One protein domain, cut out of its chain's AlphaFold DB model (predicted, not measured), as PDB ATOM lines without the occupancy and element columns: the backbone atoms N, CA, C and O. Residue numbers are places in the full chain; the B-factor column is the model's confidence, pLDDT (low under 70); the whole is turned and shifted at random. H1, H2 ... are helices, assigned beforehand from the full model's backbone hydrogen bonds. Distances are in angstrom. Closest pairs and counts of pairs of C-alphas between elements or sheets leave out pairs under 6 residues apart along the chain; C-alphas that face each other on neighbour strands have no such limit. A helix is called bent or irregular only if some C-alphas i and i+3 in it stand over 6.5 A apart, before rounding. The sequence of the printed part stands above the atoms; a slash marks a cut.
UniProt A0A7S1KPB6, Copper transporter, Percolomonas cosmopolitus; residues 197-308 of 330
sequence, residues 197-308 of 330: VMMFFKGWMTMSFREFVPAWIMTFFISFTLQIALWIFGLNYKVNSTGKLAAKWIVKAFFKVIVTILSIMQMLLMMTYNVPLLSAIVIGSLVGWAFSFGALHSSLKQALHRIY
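What this domain is: This is residues 197 to 308 of the 330 residues of the protein "Copper transporter" of Percolomonas cosmopolitus (UniProt A0A7S1KPB6). Three long helices make an elongated, loosely spread fan: H2 and H3 come together near the tight link that joins them and draw apart toward their other ends, and H1 runs between them, crossing both. Residues 237 to 251 and 294 to 308 stick out at the open end of the fan, and a loop of residues 197 to 208 leads into H1. The printed part has 112 residues with three named helices, in the order H1, H2, H3, and no named strand; its class is all helix. The whole is loose, with a radius of gyration of the C-alphas of 17.7 A, and the C-alphas span 55 by 32 by 19 A.

How they stand to each other: Begin at residue 197, where residues 197 to 198 make a short antiparallel pairing with residues 205 to 206. Go on to H1, residues 209 to 238; it touches H3, residues 275 to 307, with 40 pairs of C-alphas within 8 A, and the closest are those of Phe 224 and Gly 288, 4.5 A apart. These two run the same way at a steep tilt of 38 degrees, only just past shallow. H2, residues 245 to 270, touches H1 with its residues 259 to 266 alone, and H1 touches it with residues 219 to 230 alone; the closest C-alphas are those of Leu 226 and Leu 262, 6.2 A apart. H1 and H2 form a helical hairpin, running opposite ways at a steep tilt of 36 degrees, only just past shallow. H2 and H3 form another, opposite ways at a shallow tilt of 30 degrees. They touch through residues 266 to 270 of H2 and 277 to 281 of H3 alone, and the closest C-alphas, of Met 270 and Leu 278, are 6.2 A apart. The helix packing is mostly crossed, only just: one of the three pairs is at a shallow tilt. Every O i to N i+4 pair is within hydrogen-bond range in H2, against 22 of 26 in H1 and 26 of 29 in H3.

Where its parts are: Find C-alpha 209 at (-58.577, 44.278, 362.473); from there H1 runs 46.2 A to Lys 238. It is irregular: C-alphas 235 and 238 are 7.1 A apart. H2 starts at C-alpha 245, (-74.395, 29.126, 317.886), and runs 37.4 A to Met 270. H3 runs 46.4 A from Val 275 to C-alpha 307 at (-51.391, 39.133, 312.915).

The domain as a whole: The two C-alphas farthest apart, of Met 207 and Tyr 308, lie 56.1 A from each other. The printed part has no cut and no long link. Look for pLDDT under 70 at residues 235 to 244 and 295 to 296.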
ATOM      1  N   VAL A 197     -67.765  44.779 361.188       90.25
ATOM      2  CA  VAL A 197     -68.742  44.771 360.093       90.25
ATOM      3  C   VAL A 197     -69.214  43.345 359.826       90.25
ATOM      4  O   VAL A 197     -68.417  42.406 359.780       90.25
ATOM      5  N   MET A 198     -70.517  43.179 359.598       87.88
ATOM      6  CA  MET A 198     -71.071  41.950 359.029       87.88
ATOM      7  C   MET A 198     -71.033  42.023 357.501       87.88
ATOM      8  O   MET A 198     -71.602  42.939 356.905       87.88
ATOM      9  N   MET A 199     -70.381  41.055 356.858       83.62
ATOM     10  CA  MET A 199     -70.213  41.019 355.404       83.62
ATOM     11  C   MET A 199     -70.939  39.826 354.787       83.62
ATOM     12  O   MET A 199     -70.633  38.689 355.109       83.62
ATOM     13  N   PHE A 200     -71.847  40.084 353.836       82.88
ATOM     14  CA  PHE A 200     -72.593  39.109 353.009       82.88
ATOM     15  C   PHE A 200     -73.490  38.098 353.731       82.88
ATOM     16  O   PHE A 200     -74.671  37.981 353.411       82.88
ATOM     17  N   PHE A 201     -72.924  37.336 354.657       85.44
ATOM     18  CA  PHE A 201     -73.544  36.227 355.354       85.44
ATOM     19  C   PHE A 201     -73.352  36.417 356.853       85.44
ATOM     20  O   PHE A 201     -72.322  36.906 357.306       85.44
ATOM     21  N   LYS A 202     -74.321  35.946 357.640       78.62
ATOM     22  CA  LYS A 202     -74.281  36.013 359.109       78.62
ATOM     23  C   LYS A 202     -73.010  35.389 359.716       78.62
ATOM     24  O   LYS A 202     -72.606  35.782 360.801       78.62
ATOM     25  N   GLY A 203     -72.389  34.432 359.021       80.88
ATOM     26  CA  GLY A 203     -71.161  33.766 359.462       80.88
ATOM     27  C   GLY A 203     -69.867  34.546 359.215       80.88
ATOM     28  O   GLY A 203     -68.833  34.153 359.739       80.88
ATOM     29  N   TRP A 204     -69.895  35.636 358.442       85.19
ATOM     30  CA  TRP A 204     -68.699  36.421 358.137       85.19
ATOM     31  C   TRP A 204     -68.784  37.792 358.809       85.19
ATOM     32  O   TRP A 204     -69.042  38.821 358.184       85.19
ATOM     33  N   MET A 205     -68.579  37.781 360.122       89.06
ATOM     34  CA  MET A 205     -68.457  38.982 360.939       89.06
ATOM     35  C   MET A 205     -66.983  39.210 361.253       89.06
ATOM     36  O   MET A 205     -66.312  38.298 361.729       89.06
ATOM     37  N   THR A 206     -66.468  40.402 360.964       89.06
ATOM     38  CA  THR A 206     -65.100  40.763 361.347       89.06
ATOM     39  C   THR A 206     -65.148  41.424 362.708       89.06
ATOM     40  O   THR A 206     -65.717  42.499 362.828       89.06
ATOM     41  N   MET A 207     -64.572  40.790 363.728       89.69
ATOM     42  CA  MET A 207     -64.484  41.369 365.078       89.69
ATOM     43  C   MET A 207     -63.117  42.001 365.332       89.69
ATOM     44  O   MET A 207     -62.955  42.852 366.202       89.69
ATOM     45  N   SER A 208     -62.109  41.590 364.564       92.31
ATOM     46  CA  SER A 208     -60.739  42.059 364.723       92.31
ATOM     47  C   SER A 208     -60.203  42.709 363.450       92.31
ATOM     48  O   SER A 208     -60.541  42.331 362.327       92.31
ATOM     49  N   PHE A 209     -59.276  43.659 363.607       93.00
ATOM     50  CA  PHE A 209     -58.577  44.278 362.473       93.00
ATOM     51  C   PHE A 209     -57.886  43.237 361.571       93.00
ATOM     52  O   PHE A 209     -57.808  43.407 360.355       93.00
ATOM     53  N   ARG A 210     -57.416  42.124 362.152       93.06
ATOM     54  CA  ARG A 210     -56.761  41.032 361.415       93.06
ATOM     55  C   ARG A 210     -57.718  40.291 360.481       93.06
ATOM     56  O   ARG A 210     -57.278  39.851 359.425       93.06
ATOM     57  N   GLU A 211     -58.992  40.178 360.844       91.88
ATOM     58  CA  GLU A 211     -60.049  39.616 359.988       91.88
ATOM     59  C   GLU A 211     -60.586  40.646 358.990       91.88
ATOM     60  O   GLU A 211     -61.013  40.293 357.891       91.88
ATOM     61  N   PHE A 212     -60.520  41.932 359.342       94.56
ATOM     62  CA  PHE A 212     -60.952  43.019 358.472       94.56
ATOM     63  C   PHE A 212     -60.066  43.164 357.222       94.56
ATOM     64  O   PHE A 212     -60.575  43.281 356.107       94.56
ATOM     65  N   VAL A 213     -58.739  43.103 357.379       95.94
ATOM     66  CA  VAL A 213     -57.776  43.227 356.265       95.94
ATOM     67  C   VAL A 213     -58.047  42.251 355.103       95.94
ATOM     68  O   VAL A 213     -58.149  42.718 353.964       95.94
ATOM     69  N   PRO A 214     -58.190  40.925 355.306       94.50
ATOM     70  CA  PRO A 214     -58.466  40.010 354.201       94.50
ATOM     71  C   PRO A 214     -59.832  40.266 353.561       94.50
ATOM     72  O   PRO A 214     -59.960  40.131 352.347       94.50
ATOM     73  N   ALA A 215     -60.835  40.688 354.328       94.62
ATOM     74  CA  ALA A 215     -62.146  41.006 353.780       94.62
ATOM     75  C   ALA A 215     -62.134  42.286 352.918       94.62
ATOM     76  O   ALA A 215     -62.760  42.336 351.854       94.62
ATOM     77  N   TRP A 216     -61.342  43.285 353.315       96.31
ATOM     78  CA  TRP A 216     -61.057  44.475 352.513       96.31
ATOM     79  C   TRP A 216     -60.365  44.111 351.189       96.31
ATOM     80  O   TRP A 216     -60.796  44.539 350.117       96.31
ATOM     81  N   ILE A 217     -59.346  43.243 351.242       96.19
ATOM     82  CA  ILE A 217     -58.636  42.740 350.054       96.19
ATOM     83  C   ILE A 217     -59.581  41.940 349.141       96.19
ATOM     84  O   ILE A 217     -59.585  42.136 347.926       96.19
ATOM     85  N   MET A 218     -60.418  41.064 349.703       95.19
ATOM     86  CA  MET A 218     -61.411  40.305 348.934       95.19
ATOM     87  C   MET A 218     -62.417  41.228 348.241       95.19
ATOM     88  O   MET A 218     -62.691  41.057 347.054       95.19
ATOM     89  N   THR A 219     -62.909  42.248 348.943       96.25
ATOM     90  CA  THR A 219     -63.808  43.268 348.382       96.25
ATOM     91  C   THR A 219     -63.171  43.999 347.198       96.25
ATOM     92  O   THR A 219     -63.809  44.177 346.155       96.25
ATOM     93  N   PHE A 220     -61.889  44.359 347.320       97.56
ATOM     94  CA  PHE A 220     -61.112  44.929 346.222       97.56
ATOM     95  C   PHE A 220     -61.076  43.988 345.006       97.56
ATOM     96  O   PHE A 220     -61.369  44.421 343.888       97.56
ATOM     97  N   PHE A 221     -60.785  42.697 345.202       96.31
ATOM     98  CA  PHE A 221     -60.733  41.724 344.105       96.31
ATOM     99  C   PHE A 221     -62.099  41.460 343.462       96.31
ATOM    100  O   PHE A 221     -62.168  41.314 342.241       96.31
ATOM    101  N   ILE A 222     -63.188  41.440 344.233       95.81
ATOM    102  CA  ILE A 222     -64.555  41.317 343.698       95.81
ATOM    103  C   ILE A 222     -64.856  42.486 342.750       95.81
ATOM    104  O   ILE A 222     -65.269  42.270 341.612       95.81
ATOM    105  N   SER A 223     -64.570  43.715 343.182       97.00
ATOM    106  CA  SER A 223     -64.779  44.921 342.369       97.00
ATOM    107  C   SER A 223     -63.888  44.940 341.115       97.00
ATOM    108  O   SER A 223     -64.355  45.169 339.996       97.00
ATOM    109  N   PHE A 224     -62.605  44.603 341.272       96.38
ATOM    110  CA  PHE A 224     -61.646  44.498 340.170       96.38
ATOM    111  C   PHE A 224     -62.073  43.461 339.118       96.38
ATOM    112  O   PHE A 224     -62.070  43.737 337.914       96.38
ATOM    113  N   THR A 225     -62.468  42.266 339.563       94.38
ATOM    114  CA  THR A 225     -62.889  41.171 338.678       94.38
ATOM    115  C   THR A 225     -64.212  41.465 337.986       94.38
ATOM    116  O   THR A 225     -64.332  41.160 336.798       94.38
ATOM    117  N   LEU A 226     -65.167  42.113 338.665       95.75
ATOM    118  CA  LEU A 226     -66.408  42.572 338.044       95.75
ATOM    119  C   LEU A 226     -66.112  43.515 336.872       95.75
ATOM    120  O   LEU A 226     -66.654  43.326 335.781       95.75
ATOM    121  N   GLN A 227     -65.214  44.484 337.062       94.94
ATOM    122  CA  GLN A 227     -64.880  45.458 336.025       94.94
ATOM    123  C   GLN A 227     -64.208  44.810 334.805       94.94
ATOM    124  O   GLN A 227     -64.558  45.118 333.662       94.94
ATOM    125  N   ILE A 228     -63.291  43.864 335.033       91.81
ATOM    126  CA  ILE A 228     -62.667  43.084 333.954       91.81
ATOM    127  C   ILE A 228     -63.707  42.226 333.232       91.81
ATOM    128  O   ILE A 228     -63.721  42.178 332.001       91.81
ATOM    129  N   ALA A 229     -64.593  41.560 333.976       91.50
ATOM    130  CA  ALA A 229     -65.636  40.732 333.391       91.50
ATOM    131  C   ALA A 229     -66.549  41.572 332.487       91.50
ATOM    132  O   ALA A 229     -66.743  41.217 331.323       91.50
ATOM    133  N   LEU A 230     -67.033  42.724 332.965       91.50
ATOM    134  CA  LEU A 230     -67.847  43.654 332.175       91.50
ATOM    135  C   LEU A 230     -67.153  44.073 330.875       91.50
ATOM    136  O   LEU A 230     -67.783  44.071 329.816       91.50
ATOM    137  N   TRP A 231     -65.854  44.369 330.926       89.06
ATOM    138  CA  TRP A 231     -65.084  44.737 329.739       89.06
ATOM    139  C   TRP A 231     -64.956  43.583 328.731       89.06
ATOM    140  O   TRP A 231     -65.233  43.764 327.543       89.06
ATOM    141  N   ILE A 232     -64.630  42.370 329.198       84.94
ATOM    142  CA  ILE A 232     -64.562  41.166 328.349       84.94
ATOM    143  C   ILE A 232     -65.918  40.899 327.668       84.94
ATOM    144  O   ILE A 232     -65.958  40.495 326.500       84.94
ATOM    145  N   PHE A 233     -67.038  41.140 328.360       81.38
ATOM    146  CA  PHE A 233     -68.377  40.986 327.779       81.38
ATOM    147  C   PHE A 233     -68.747  42.093 326.799       81.38
ATOM    148  O   PHE A 233     -69.338  41.791 325.759       81.38
ATOM    149  N   GLY A 234     -68.372  43.339 327.090       77.00
ATOM    150  CA  GLY A 234     -68.595  44.474 326.195       77.00
ATOM    151  C   GLY A 234     -67.924  44.281 324.834       77.00
ATOM    152  O   GLY A 234     -68.534  44.547 323.799       77.00
ATOM    153  N   LEU A 235     -66.705  43.729 324.811       65.94
ATOM    154  CA  LEU A 235     -65.966  43.485 323.568       65.94
ATOM    155  C   LEU A 235     -66.508  42.318 322.731       65.94
ATOM    156  O   LEU A 235     -66.448  42.353 321.502       65.94
ATOM    157  N   ASN A 236     -67.078  41.290 323.364       62.22
ATOM    158  CA  ASN A 236     -67.562  40.094 322.667       62.22
ATOM    159  C   ASN A 236     -68.932  40.266 321.980       62.22
ATOM    160  O   ASN A 236     -69.478  39.301 321.440       62.22
ATOM    161  N   TYR A 237     -69.502  41.475 321.948       53.19
ATOM    162  CA  TYR A 237     -70.822  41.712 321.350       53.19
ATOM    163  C   TYR A 237     -70.837  41.664 319.806       53.19
ATOM    164  O   TYR A 237     -71.911  41.589 319.216       53.19
ATOM    165  N   LYS A 238     -69.675  41.650 319.134       56.06
ATOM    166  CA  LYS A 238     -69.567  41.720 317.658       56.06
ATOM    167  C   LYS A 238     -68.935  40.498 316.973       56.06
ATOM    168  O   LYS A 238     -68.377  40.618 315.885       56.06
ATOM    169  N   VAL A 239     -69.009  39.300 317.551       53.25
ATOM    170  CA  VAL A 239     -68.469  38.100 316.878       53.25
ATOM    171  C   VAL A 239     -69.526  37.456 315.966       53.25
ATOM    172  O   VAL A 239     -70.216  36.513 316.356       53.25
ATOM    173  N   ASN A 240     -69.612  37.939 314.721       54.31
ATOM    174  CA  ASN A 240     -70.363  37.327 313.611       54.31
ATOM    175  C   ASN A 240     -69.669  36.040 313.122       54.31
ATOM    176  O   ASN A 240     -69.030  36.018 312.075       54.31
ATOM    177  N   SER A 241     -69.751  34.951 313.890       55.81
ATOM    178  CA  SER A 241     -69.204  33.650 313.481       55.81
ATOM    179  C   SER A 241     -70.290  32.573 313.498       55.81
ATOM    180  O   SER A 241     -70.766  32.162 314.560       55.81
ATOM    181  N   THR A 242     -70.622  32.115 312.291       60.41
ATOM    182  CA  THR A 242     -71.695  31.199 311.863       60.41
ATOM    183  C   THR A 242     -71.534  29.734 312.298       60.41
ATOM    184  O   THR A 242     -72.418  28.922 312.049       60.41
ATOM    185  N   GLY A 243     -70.451  29.366 312.992       59.66
ATOM    186  CA  GLY A 243     -70.219  27.995 313.463       59.66
ATOM    187  C   GLY A 243     -70.500  27.818 314.959       59.66
ATOM    188  O   GLY A 243     -69.827  28.437 315.784       59.66
ATOM    189  N   LYS A 244     -71.453  26.934 315.299       68.94
ATOM    190  CA  LYS A 244     -71.866  26.505 316.660       68.94
ATOM    191  C   LYS A 244     -72.461  27.611 317.547       68.94
ATOM    192  O   LYS A 244     -71.918  27.960 318.593       68.94
ATOM    193  N   LEU A 245     -73.627  28.117 317.146       76.25
ATOM    194  CA  LEU A 245     -74.395  29.126 317.886       76.25
ATOM    195  C   LEU A 245     -74.779  28.666 319.306       76.25
ATOM    196  O   LEU A 245     -74.541  29.401 320.259       76.25
ATOM    197  N   ALA A 246     -75.301  27.446 319.478       80.12
ATOM    198  CA  ALA A 246     -75.855  26.986 320.761       80.12
ATOM    199  C   ALA A 246     -74.842  27.006 321.925       80.12
ATOM    200  O   ALA A 246     -75.128  27.554 322.988       80.12
ATOM    201  N   ALA A 247     -73.626  26.489 321.716       80.88
ATOM    202  CA  ALA A 247     -72.594  26.476 322.756       80.88
ATOM    203  C   ALA A 247     -72.163  27.896 323.170       80.88
ATOM    204  O   ALA A 247     -71.951  28.160 324.352       80.88
ATOM    205  N   LYS A 248     -72.089  28.836 322.215       81.50
ATOM    206  CA  LYS A 248     -71.760  30.240 322.505       81.50
ATOM    207  C   LYS A 248     -72.831  30.906 323.368       81.50
ATOM    208  O   LYS A 248     -72.483  31.651 324.282       81.50
ATOM    209  N   TRP A 249     -74.109  30.626 323.110       84.12
ATOM    210  CA  TRP A 249     -75.215  31.151 323.915       84.12
ATOM    211  C   TRP A 249     -75.177  30.639 325.353       84.12
ATOM    212  O   TRP A 249     -75.317  31.444 326.269       84.12
ATOM    213  N   ILE A 250     -74.914  29.343 325.555       87.56
ATOM    214  CA  ILE A 250     -74.817  28.747 326.897       87.56
ATOM    215  C   ILE A 250     -73.670  29.380 327.688       87.56
ATOM    216  O   ILE A 250     -73.872  29.829 328.813       87.56
ATOM    217  N   VAL A 251     -72.483  29.487 327.084       84.75
ATOM    218  CA  VAL A 251     -71.326  30.116 327.737       84.75
ATOM    219  C   VAL A 251     -71.627  31.583 328.064       84.75
ATOM    220  O   VAL A 251     -71.406  32.022 329.190       84.75
ATOM    221  N   LYS A 252     -72.205  32.336 327.122       85.88
ATOM    222  CA  LYS A 252     -72.594  33.738 327.340       85.88
ATOM    223  C   LYS A 252     -73.612  33.883 328.475       85.88
ATOM    224  O   LYS A 252     -73.476  34.796 329.285       85.88
ATOM    225  N   ALA A 253     -74.609  33.002 328.541       88.75
ATOM    226  CA  ALA A 253     -75.608  33.000 329.604       88.75
ATOM    227  C   ALA A 253     -74.965  32.715 330.967       88.75
ATOM    228  O   ALA A 253     -75.167  33.484 331.902       88.75
ATOM    229  N   PHE A 254     -74.126  31.679 331.054       88.25
ATOM    230  CA  PHE A 254     -73.428  31.302 332.283       88.25
ATOM    231  C   PHE A 254     -72.589  32.452 332.849       88.25
ATOM    232  O   PHE A 254     -72.724  32.823 334.013       88.25
ATOM    233  N   PHE A 255     -71.773  33.091 332.014       86.81
ATOM    234  CA  PHE A 255     -70.986  34.221 332.485       86.81
ATOM    235  C   PHE A 255     -71.832  35.449 332.839       86.81
ATOM    236  O   PHE A 255     -71.492  36.168 333.776       86.81
ATOM    237  N   LYS A 256     -72.940  35.698 332.127       89.12
ATOM    238  CA  LYS A 256     -73.861  36.784 332.482       89.12
ATOM    239  C   LYS A 256     -74.458  36.570 333.874       89.12
ATOM    240  O   LYS A 256     -74.604  37.538 334.617       89.12
ATOM    241  N   VAL A 257     -74.740  35.320 334.249       92.81
ATOM    242  CA  VAL A 257     -75.163  34.971 335.614       92.81
ATOM    243  C   VAL A 257     -74.062  35.305 336.623       92.81
ATOM    244  O   VAL A 257     -74.349  35.986 337.602       92.81
ATOM    245  N   ILE A 258     -72.801  34.941 336.359       90.31
ATOM    246  CA  ILE A 258     -71.669  35.273 337.249       90.31
ATOM    247  C   ILE A 258     -71.527  36.789 337.442       90.31
ATOM    248  O   ILE A 258     -71.441  37.256 338.572       90.31
ATOM    249  N   VAL A 259     -71.543  37.567 336.354       93.81
ATOM    250  CA  VAL A 259     -71.466  39.039 336.421       93.81
ATOM    251  C   VAL A 259     -72.623  39.613 337.239       93.81
ATOM    252  O   VAL A 259     -72.422  40.525 338.036       93.81
ATOM    253  N   THR A 260     -73.825  39.054 337.084       94.31
ATOM    254  CA  THR A 260     -75.003  39.473 337.856       94.31
ATOM    255  C   THR A 260     -74.820  39.180 339.347       94.31
ATOM    256  O   THR A 260     -75.082  40.056 340.167       94.31
ATOM    257  N   ILE A 261     -74.306  37.997 339.709       94.69
ATOM    258  CA  ILE A 261     -74.010  37.635 341.106       94.69
ATOM    259  C   ILE A 261     -72.973  38.593 341.701       94.69
ATOM    260  O   ILE A 261     -73.213  39.155 342.765       94.69
ATOM    261  N   LEU A 262     -71.861  38.839 341.001       94.25
ATOM    262  CA  LEU A 262     -70.818  39.767 341.452       94.25
ATOM    263  C   LEU A 262     -71.354  41.198 341.621       94.25
ATOM    264  O   LEU A 262     -71.014  41.871 342.591       94.25
ATOM    265  N   SER A 263     -72.237  41.648 340.726       96.00
ATOM    266  CA  SER A 263     -72.890  42.956 340.838       96.00
ATOM    267  C   SER A 263     -73.805  43.047 342.062       96.00
ATOM    268  O   SER A 263     -73.795  44.068 342.746       96.00
ATOM    269  N   ILE A 264     -74.588  42.001 342.350       95.50
ATOM    270  CA  ILE A 264     -75.444  41.949 343.546       95.50
ATOM    271  C   ILE A 264     -74.574  41.929 344.805       95.50
ATOM    272  O   ILE A 264     -74.860  42.653 345.754       95.50
ATOM    273  N   MET A 265     -73.480  41.165 344.800       94.19
ATOM    274  CA  MET A 265     -72.526  41.149 345.906       94.19
ATOM    275  C   MET A 265     -71.939  42.547 346.161       94.19
ATOM    276  O   MET A 265     -71.967  43.037 347.287       94.19
ATOM    277  N   GLN A 266     -71.477  43.241 345.123       95.50
ATOM    278  CA  GLN A 266     -70.955  44.600 345.277       95.50
ATOM    279  C   GLN A 266     -72.026  45.579 345.784       95.50
ATOM    280  O   GLN A 266     -71.728  46.415 346.632       95.50
ATOM    281  N   MET A 267     -73.276  45.449 345.329       96.12
ATOM    282  CA  MET A 267     -74.397  46.249 345.835       96.12
ATOM    283  C   MET A 267     -74.643  46.014 347.334       96.12
ATOM    284  O   MET A 267     -74.795  46.980 348.079       96.12
ATOM    285  N   LEU A 268     -74.634  44.755 347.787       94.12
ATOM    286  CA  LEU A 268     -74.784  44.411 349.206       94.12
ATOM    287  C   LEU A 268     -73.657  45.005 350.057       94.12
ATOM    288  O   LEU A 268     -73.921  45.520 351.138       94.12
ATOM    289  N   LEU A 269     -72.418  45.003 349.556       94.06
ATOM    290  CA  LEU A 269     -71.304  45.652 350.246       94.06
ATOM    291  C   LEU A 269     -71.473  47.170 350.323       94.06
ATOM    292  O   LEU A 269     -71.187  47.754 351.363       94.06
ATOM    293  N   MET A 270     -71.971  47.814 349.265       94.12
ATOM    294  CA  MET A 270     -72.225  49.258 349.286       94.12
ATOM    295  C   MET A 270     -73.276  49.636 350.341       94.12
ATOM    296  O   MET A 270     -73.138  50.661 351.006       94.12
ATOM    297  N   MET A 271     -74.283  48.779 350.546       94.25
ATOM    298  CA  MET A 271     -75.315  48.964 351.573       94.25
ATOM    299  C   MET A 271     -74.809  48.805 353.013       94.25
ATOM    300  O   MET A 271     -75.539  49.138 353.940       94.25
ATOM    301  N   THR A 272     -73.573  48.342 353.232       92.56
ATOM    302  CA  THR A 272     -72.996  48.297 354.586       92.56
ATOM    303  C   THR A 272     -72.608  49.673 355.117       92.56
ATOM    304  O   THR A 272     -72.334  49.777 356.305       92.56
ATOM    305  N   TYR A 273     -72.538  50.707 354.262       94.31
ATOM    306  CA  TYR A 273     -72.102  52.075 354.592       94.31
ATOM    307  C   TYR A 273     -70.731  52.182 355.292       94.31
ATOM    308  O   TYR A 273     -70.377  53.232 355.832       94.31
ATOM    309  N   ASN A 274     -69.917  51.126 355.243       95.38
ATOM    310  CA  ASN A 274     -68.590  51.104 355.840       95.38
ATOM    311  C   ASN A 274     -67.563  51.773 354.914       95.38
ATOM    312  O   ASN A 274     -67.240  51.250 353.844       95.38
ATOM    313  N   VAL A 275     -67.024  52.927 355.316       96.25
ATOM    314  CA  VAL A 275     -66.148  53.744 354.455       96.25
ATOM    315  C   VAL A 275     -64.899  52.989 353.973       96.25
ATOM    316  O   VAL A 275     -64.614  53.036 352.771       96.25
ATOM    317  N   PRO A 276     -64.164  52.251 354.827       96.31
ATOM    318  CA  PRO A 276     -63.044  51.440 354.366       96.31
ATOM    319  C   PRO A 276     -63.421  50.407 353.291       96.31
ATOM    320  O   PRO A 276     -62.736  50.338 352.269       96.31
ATOM    321  N   LEU A 277     -64.509  49.647 353.449       96.25
ATOM    322  CA  LEU A 277     -64.952  48.685 352.424       96.25
ATOM    323  C   LEU A 277     -65.377  49.382 351.127       96.25
ATOM    324  O   LEU A 277     -64.998  48.950 350.038       96.25
ATOM    325  N   LEU A 278     -66.087  50.508 351.225       96.75
ATOM    326  CA  LEU A 278     -66.446  51.329 350.067       96.75
ATOM    327  C   LEU A 278     -65.206  51.815 349.311       96.75
ATOM    328  O   LEU A 278     -65.171  51.771 348.081       96.75
ATOM    329  N   SER A 279     -64.152  52.218 350.024       97.12
ATOM    330  CA  SER A 279     -62.893  52.603 349.383       97.12
ATOM    331  C   SER A 279     -62.240  51.434 348.639       97.12
ATOM    332  O   SER A 279     -61.750  51.637 347.529       97.12
ATOM    333  N   ALA A 280     -62.301  50.204 349.168       97.69
ATOM    334  CA  ALA A 280     -61.799  49.020 348.466       97.69
ATOM    335  C   ALA A 280     -62.555  48.795 347.154       97.69
ATOM    336  O   ALA A 280     -61.940  48.502 346.128       97.69
ATOM    337  N   ILE A 281     -63.878  48.983 347.172       97.62
ATOM    338  CA  ILE A 281     -64.716  48.889 345.975       97.62
ATOM    339  C   ILE A 281     -64.289  49.934 344.944       97.62
ATOM    340  O   ILE A 281     -64.042  49.573 343.794       97.62
ATOM    341  N   VAL A 282     -64.163  51.202 345.343       97.69
ATOM    342  CA  VAL A 282     -63.787  52.303 344.442       97.69
ATOM    343  C   VAL A 282     -62.396  52.079 343.850       97.69
ATOM    344  O   VAL A 282     -62.232  52.142 342.632       97.69
ATOM    345  N   ILE A 283     -61.402  51.759 344.685       97.69
ATOM    346  CA  ILE A 283     -60.026  51.511 344.235       97.69
ATOM    347  C   ILE A 283     -59.991  50.282 343.313       97.69
ATOM    348  O   ILE A 283     -59.390  50.344 342.242       97.69
ATOM    349  N   GLY A 284     -60.683  49.195 343.666       97.25
ATOM    350  CA  GLY A 284     -60.777  47.987 342.838       97.25
ATOM    351  C   GLY A 284     -61.399  48.251 341.469       97.25
ATOM    352  O   GLY A 284     -60.858  47.814 340.451       97.25
ATOM    353  N   SER A 285     -62.477  49.036 341.421       96.12
ATOM    354  CA  SER A 285     -63.143  49.430 340.176       96.12
ATOM    355  C   SER A 285     -62.238  50.310 339.312       96.12
ATOM    356  O   SER A 285     -62.110  50.064 338.114       96.12
ATOM    357  N   LEU A 286     -61.559  51.299 339.907       95.75
ATOM    358  CA  LEU A 286     -60.629  52.181 339.196       95.75
ATOM    359  C   LEU A 286     -59.447  51.407 338.607       95.75
ATOM    360  O   LEU A 286     -59.129  51.573 337.429       95.75
ATOM    361  N   VAL A 287     -58.827  50.525 339.396       95.75
ATOM    362  CA  VAL A 287     -57.713  49.683 338.939       95.75
ATOM    363  C   VAL A 287     -58.181  48.712 337.854       95.75
ATOM    364  O   VAL A 287     -57.511  48.568 336.832       95.75
ATOM    365  N   GLY A 288     -59.350  48.087 338.022       94.44
ATOM    366  CA  GLY A 288     -59.924  47.177 337.028       94.44
ATOM    367  C   GLY A 288     -60.243  47.881 335.711       94.44
ATOM    368  O   GLY A 288     -59.971  47.350 334.630       94.44
ATOM    369  N   TRP A 289     -60.754  49.109 335.785       92.81
ATOM    370  CA  TRP A 289     -61.035  49.944 334.621       92.81
ATOM    371  C   TRP A 289     -59.741  50.369 333.918       92.81
ATOM    372  O   TRP A 289     -59.605  50.167 332.709       92.81
ATOM    373  N   ALA A 290     -58.758  50.867 334.671       91.56
ATOM    374  CA  ALA A 290     -57.458  51.270 334.143       91.56
ATOM    375  C   ALA A 290     -56.716  50.094 333.488       91.56
ATOM    376  O   ALA A 290     -56.127  50.247 332.419       91.56
ATOM    377  N   PHE A 291     -56.789  48.898 334.079       91.12
ATOM    378  CA  PHE A 291     -56.206  47.688 333.503       91.12
ATOM    379  C   PHE A 291     -56.890  47.292 332.185       91.12
ATOM    380  O   PHE A 291     -56.218  46.981 331.197       91.12
ATOM    381  N   SER A 292     -58.223  47.369 332.154       87.31
ATOM    382  CA  SER A 292     -59.037  47.052 330.977       87.31
ATOM    383  C   SER A 292     -58.750  47.989 329.796       87.31
ATOM    384  O   SER A 292     -58.585  47.534 328.665       87.31
ATOM    385  N   PHE A 293     -58.635  49.298 330.045       81.31
ATOM    386  CA  PHE A 293     -58.388  50.294 328.995       81.31
ATOM    387  C   PHE A 293     -56.909  50.503 328.653       81.31
ATOM    388  O   PHE A 293     -56.589  50.746 327.494       81.31
ATOM    389  N   GLY A 294     -55.999  50.424 329.623       74.31
ATOM    390  CA  GLY A 294     -54.585  50.749 329.427       74.31
ATOM    391  C   GLY A 294     -53.756  49.561 328.945       74.31
ATOM    392  O   GLY A 294     -53.197  49.574 327.845       74.31
ATOM    393  N   ALA A 295     -53.676  48.512 329.766       69.06
ATOM    394  CA  ALA A 295     -52.777  47.382 329.529       69.06
ATOM    395  C   ALA A 295     -53.305  46.431 328.447       69.06
ATOM    396  O   ALA A 295     -52.553  45.968 327.584       69.06
ATOM    397  N   LEU A 296     -54.609  46.152 328.465       65.81
ATOM    398  CA  LEU A 296     -55.196  45.167 327.561       65.81
ATOM    399  C   LEU A 296     -55.410  45.724 326.152       65.81
ATOM    400  O   LEU A 296     -55.122  45.036 325.176       65.81
ATOM    401  N   HIS A 297     -55.829  46.983 326.022       70.56
ATOM    402  CA  HIS A 297     -56.028  47.614 324.715       70.56
ATOM    403  C   HIS A 297     -54.715  47.817 323.946       70.56
ATOM    404  O   HIS A 297     -54.651  47.529 322.752       70.56
ATOM    405  N   SER A 298     -53.652  48.267 324.621       79.81
ATOM    406  CA  SER A 298     -52.331  48.440 324.002       79.81
ATOM    407  C   SER A 298     -51.733  47.100 323.563       79.81
ATOM    408  O   SER A 298     -51.316  46.960 322.411       79.81
ATOM    409  N   SER A 299     -51.793  46.083 324.428       77.12
ATOM    410  CA  SER A 299     -51.347  44.723 324.104       77.12
ATOM    411  C   SER A 299     -52.154  44.113 322.957       77.12
ATOM    412  O   SER A 299     -51.587  43.482 322.065       77.12
ATOM    413  N   LEU A 300     -53.475  44.329 322.941       73.62
ATOM    414  CA  LEU A 300     -54.345  43.849 321.872       73.62
ATOM    415  C   LEU A 300     -54.018  44.536 320.546       73.62
ATOM    416  O   LEU A 300     -53.880  43.841 319.545       73.62
ATOM    417  N   LYS A 301     -53.832  45.863 320.529       78.88
ATOM    418  CA  LYS A 301     -53.413  46.598 319.323       78.88
ATOM    419  C   LYS A 301     -52.097  46.058 318.774       78.88
ATOM    420  O   LYS A 301     -51.994  45.781 317.581       78.88
ATOM    421  N   GLN A 302     -51.114  45.839 319.644       85.50
ATOM    422  CA  GLN A 302     -49.810  45.327 319.229       85.50
ATOM    423  C   GLN A 302     -49.890  43.879 318.718       85.50
ATOM    424  O   GLN A 302     -49.255  43.532 317.719       85.50
ATOM    425  N   ALA A 303     -50.703  43.034 319.357       80.88
ATOM    426  CA  ALA A 303     -50.953  41.670 318.904       80.88
ATOM    427  C   ALA A 303     -51.707  41.635 317.563       80.88
ATOM    428  O   ALA A 303     -51.357  40.846 316.686       80.88
ATOM    429  N   LEU A 304     -52.703  42.508 317.378       78.19
ATOM    430  CA  LEU A 304     -53.482  42.597 316.144       78.19
ATOM    431  C   LEU A 304     -52.605  43.043 314.969       78.19
ATOM    432  O   LEU A 304     -52.646  42.413 313.916       78.19
ATOM    433  N   HIS A 305     -51.747  44.048 315.177       79.81
ATOM    434  CA  HIS A 305     -50.806  44.529 314.163       79.81
ATOM    435  C   HIS A 305     -49.804  43.446 313.727       79.81
ATOM    436  O   HIS A 305     -49.412  43.386 312.565       79.81
ATOM    437  N   ARG A 306     -49.404  42.533 314.628       84.12
ATOM    438  CA  ARG A 306     -48.565  41.378 314.255       84.12
ATOM    439  C   ARG A 306     -49.303  40.351 313.395       84.12
ATOM    440  O   ARG A 306     -48.681  39.727 312.543       84.12
ATOM    441  N   ILE A 307     -50.594  40.134 313.643       82.88
ATOM    442  CA  ILE A 307     -51.391  39.133 312.915       82.88
ATOM    443  C   ILE A 307     -51.858  39.685 311.559       82.88
ATOM    444  O   ILE A 307     -51.920  38.936 310.585       82.88
ATOM    445  N   TYR A 308     -52.142  40.987 311.486       78.94
ATOM    446  CA  TYR A 308     -52.617  41.676 310.287       78.94
ATOM    447  C   TYR A 308     -51.714  42.866 309.933       78.94
ATOM    448  O   TYR A 308     -52.164  44.009 309.979       78.94
TER     449      TYR A 308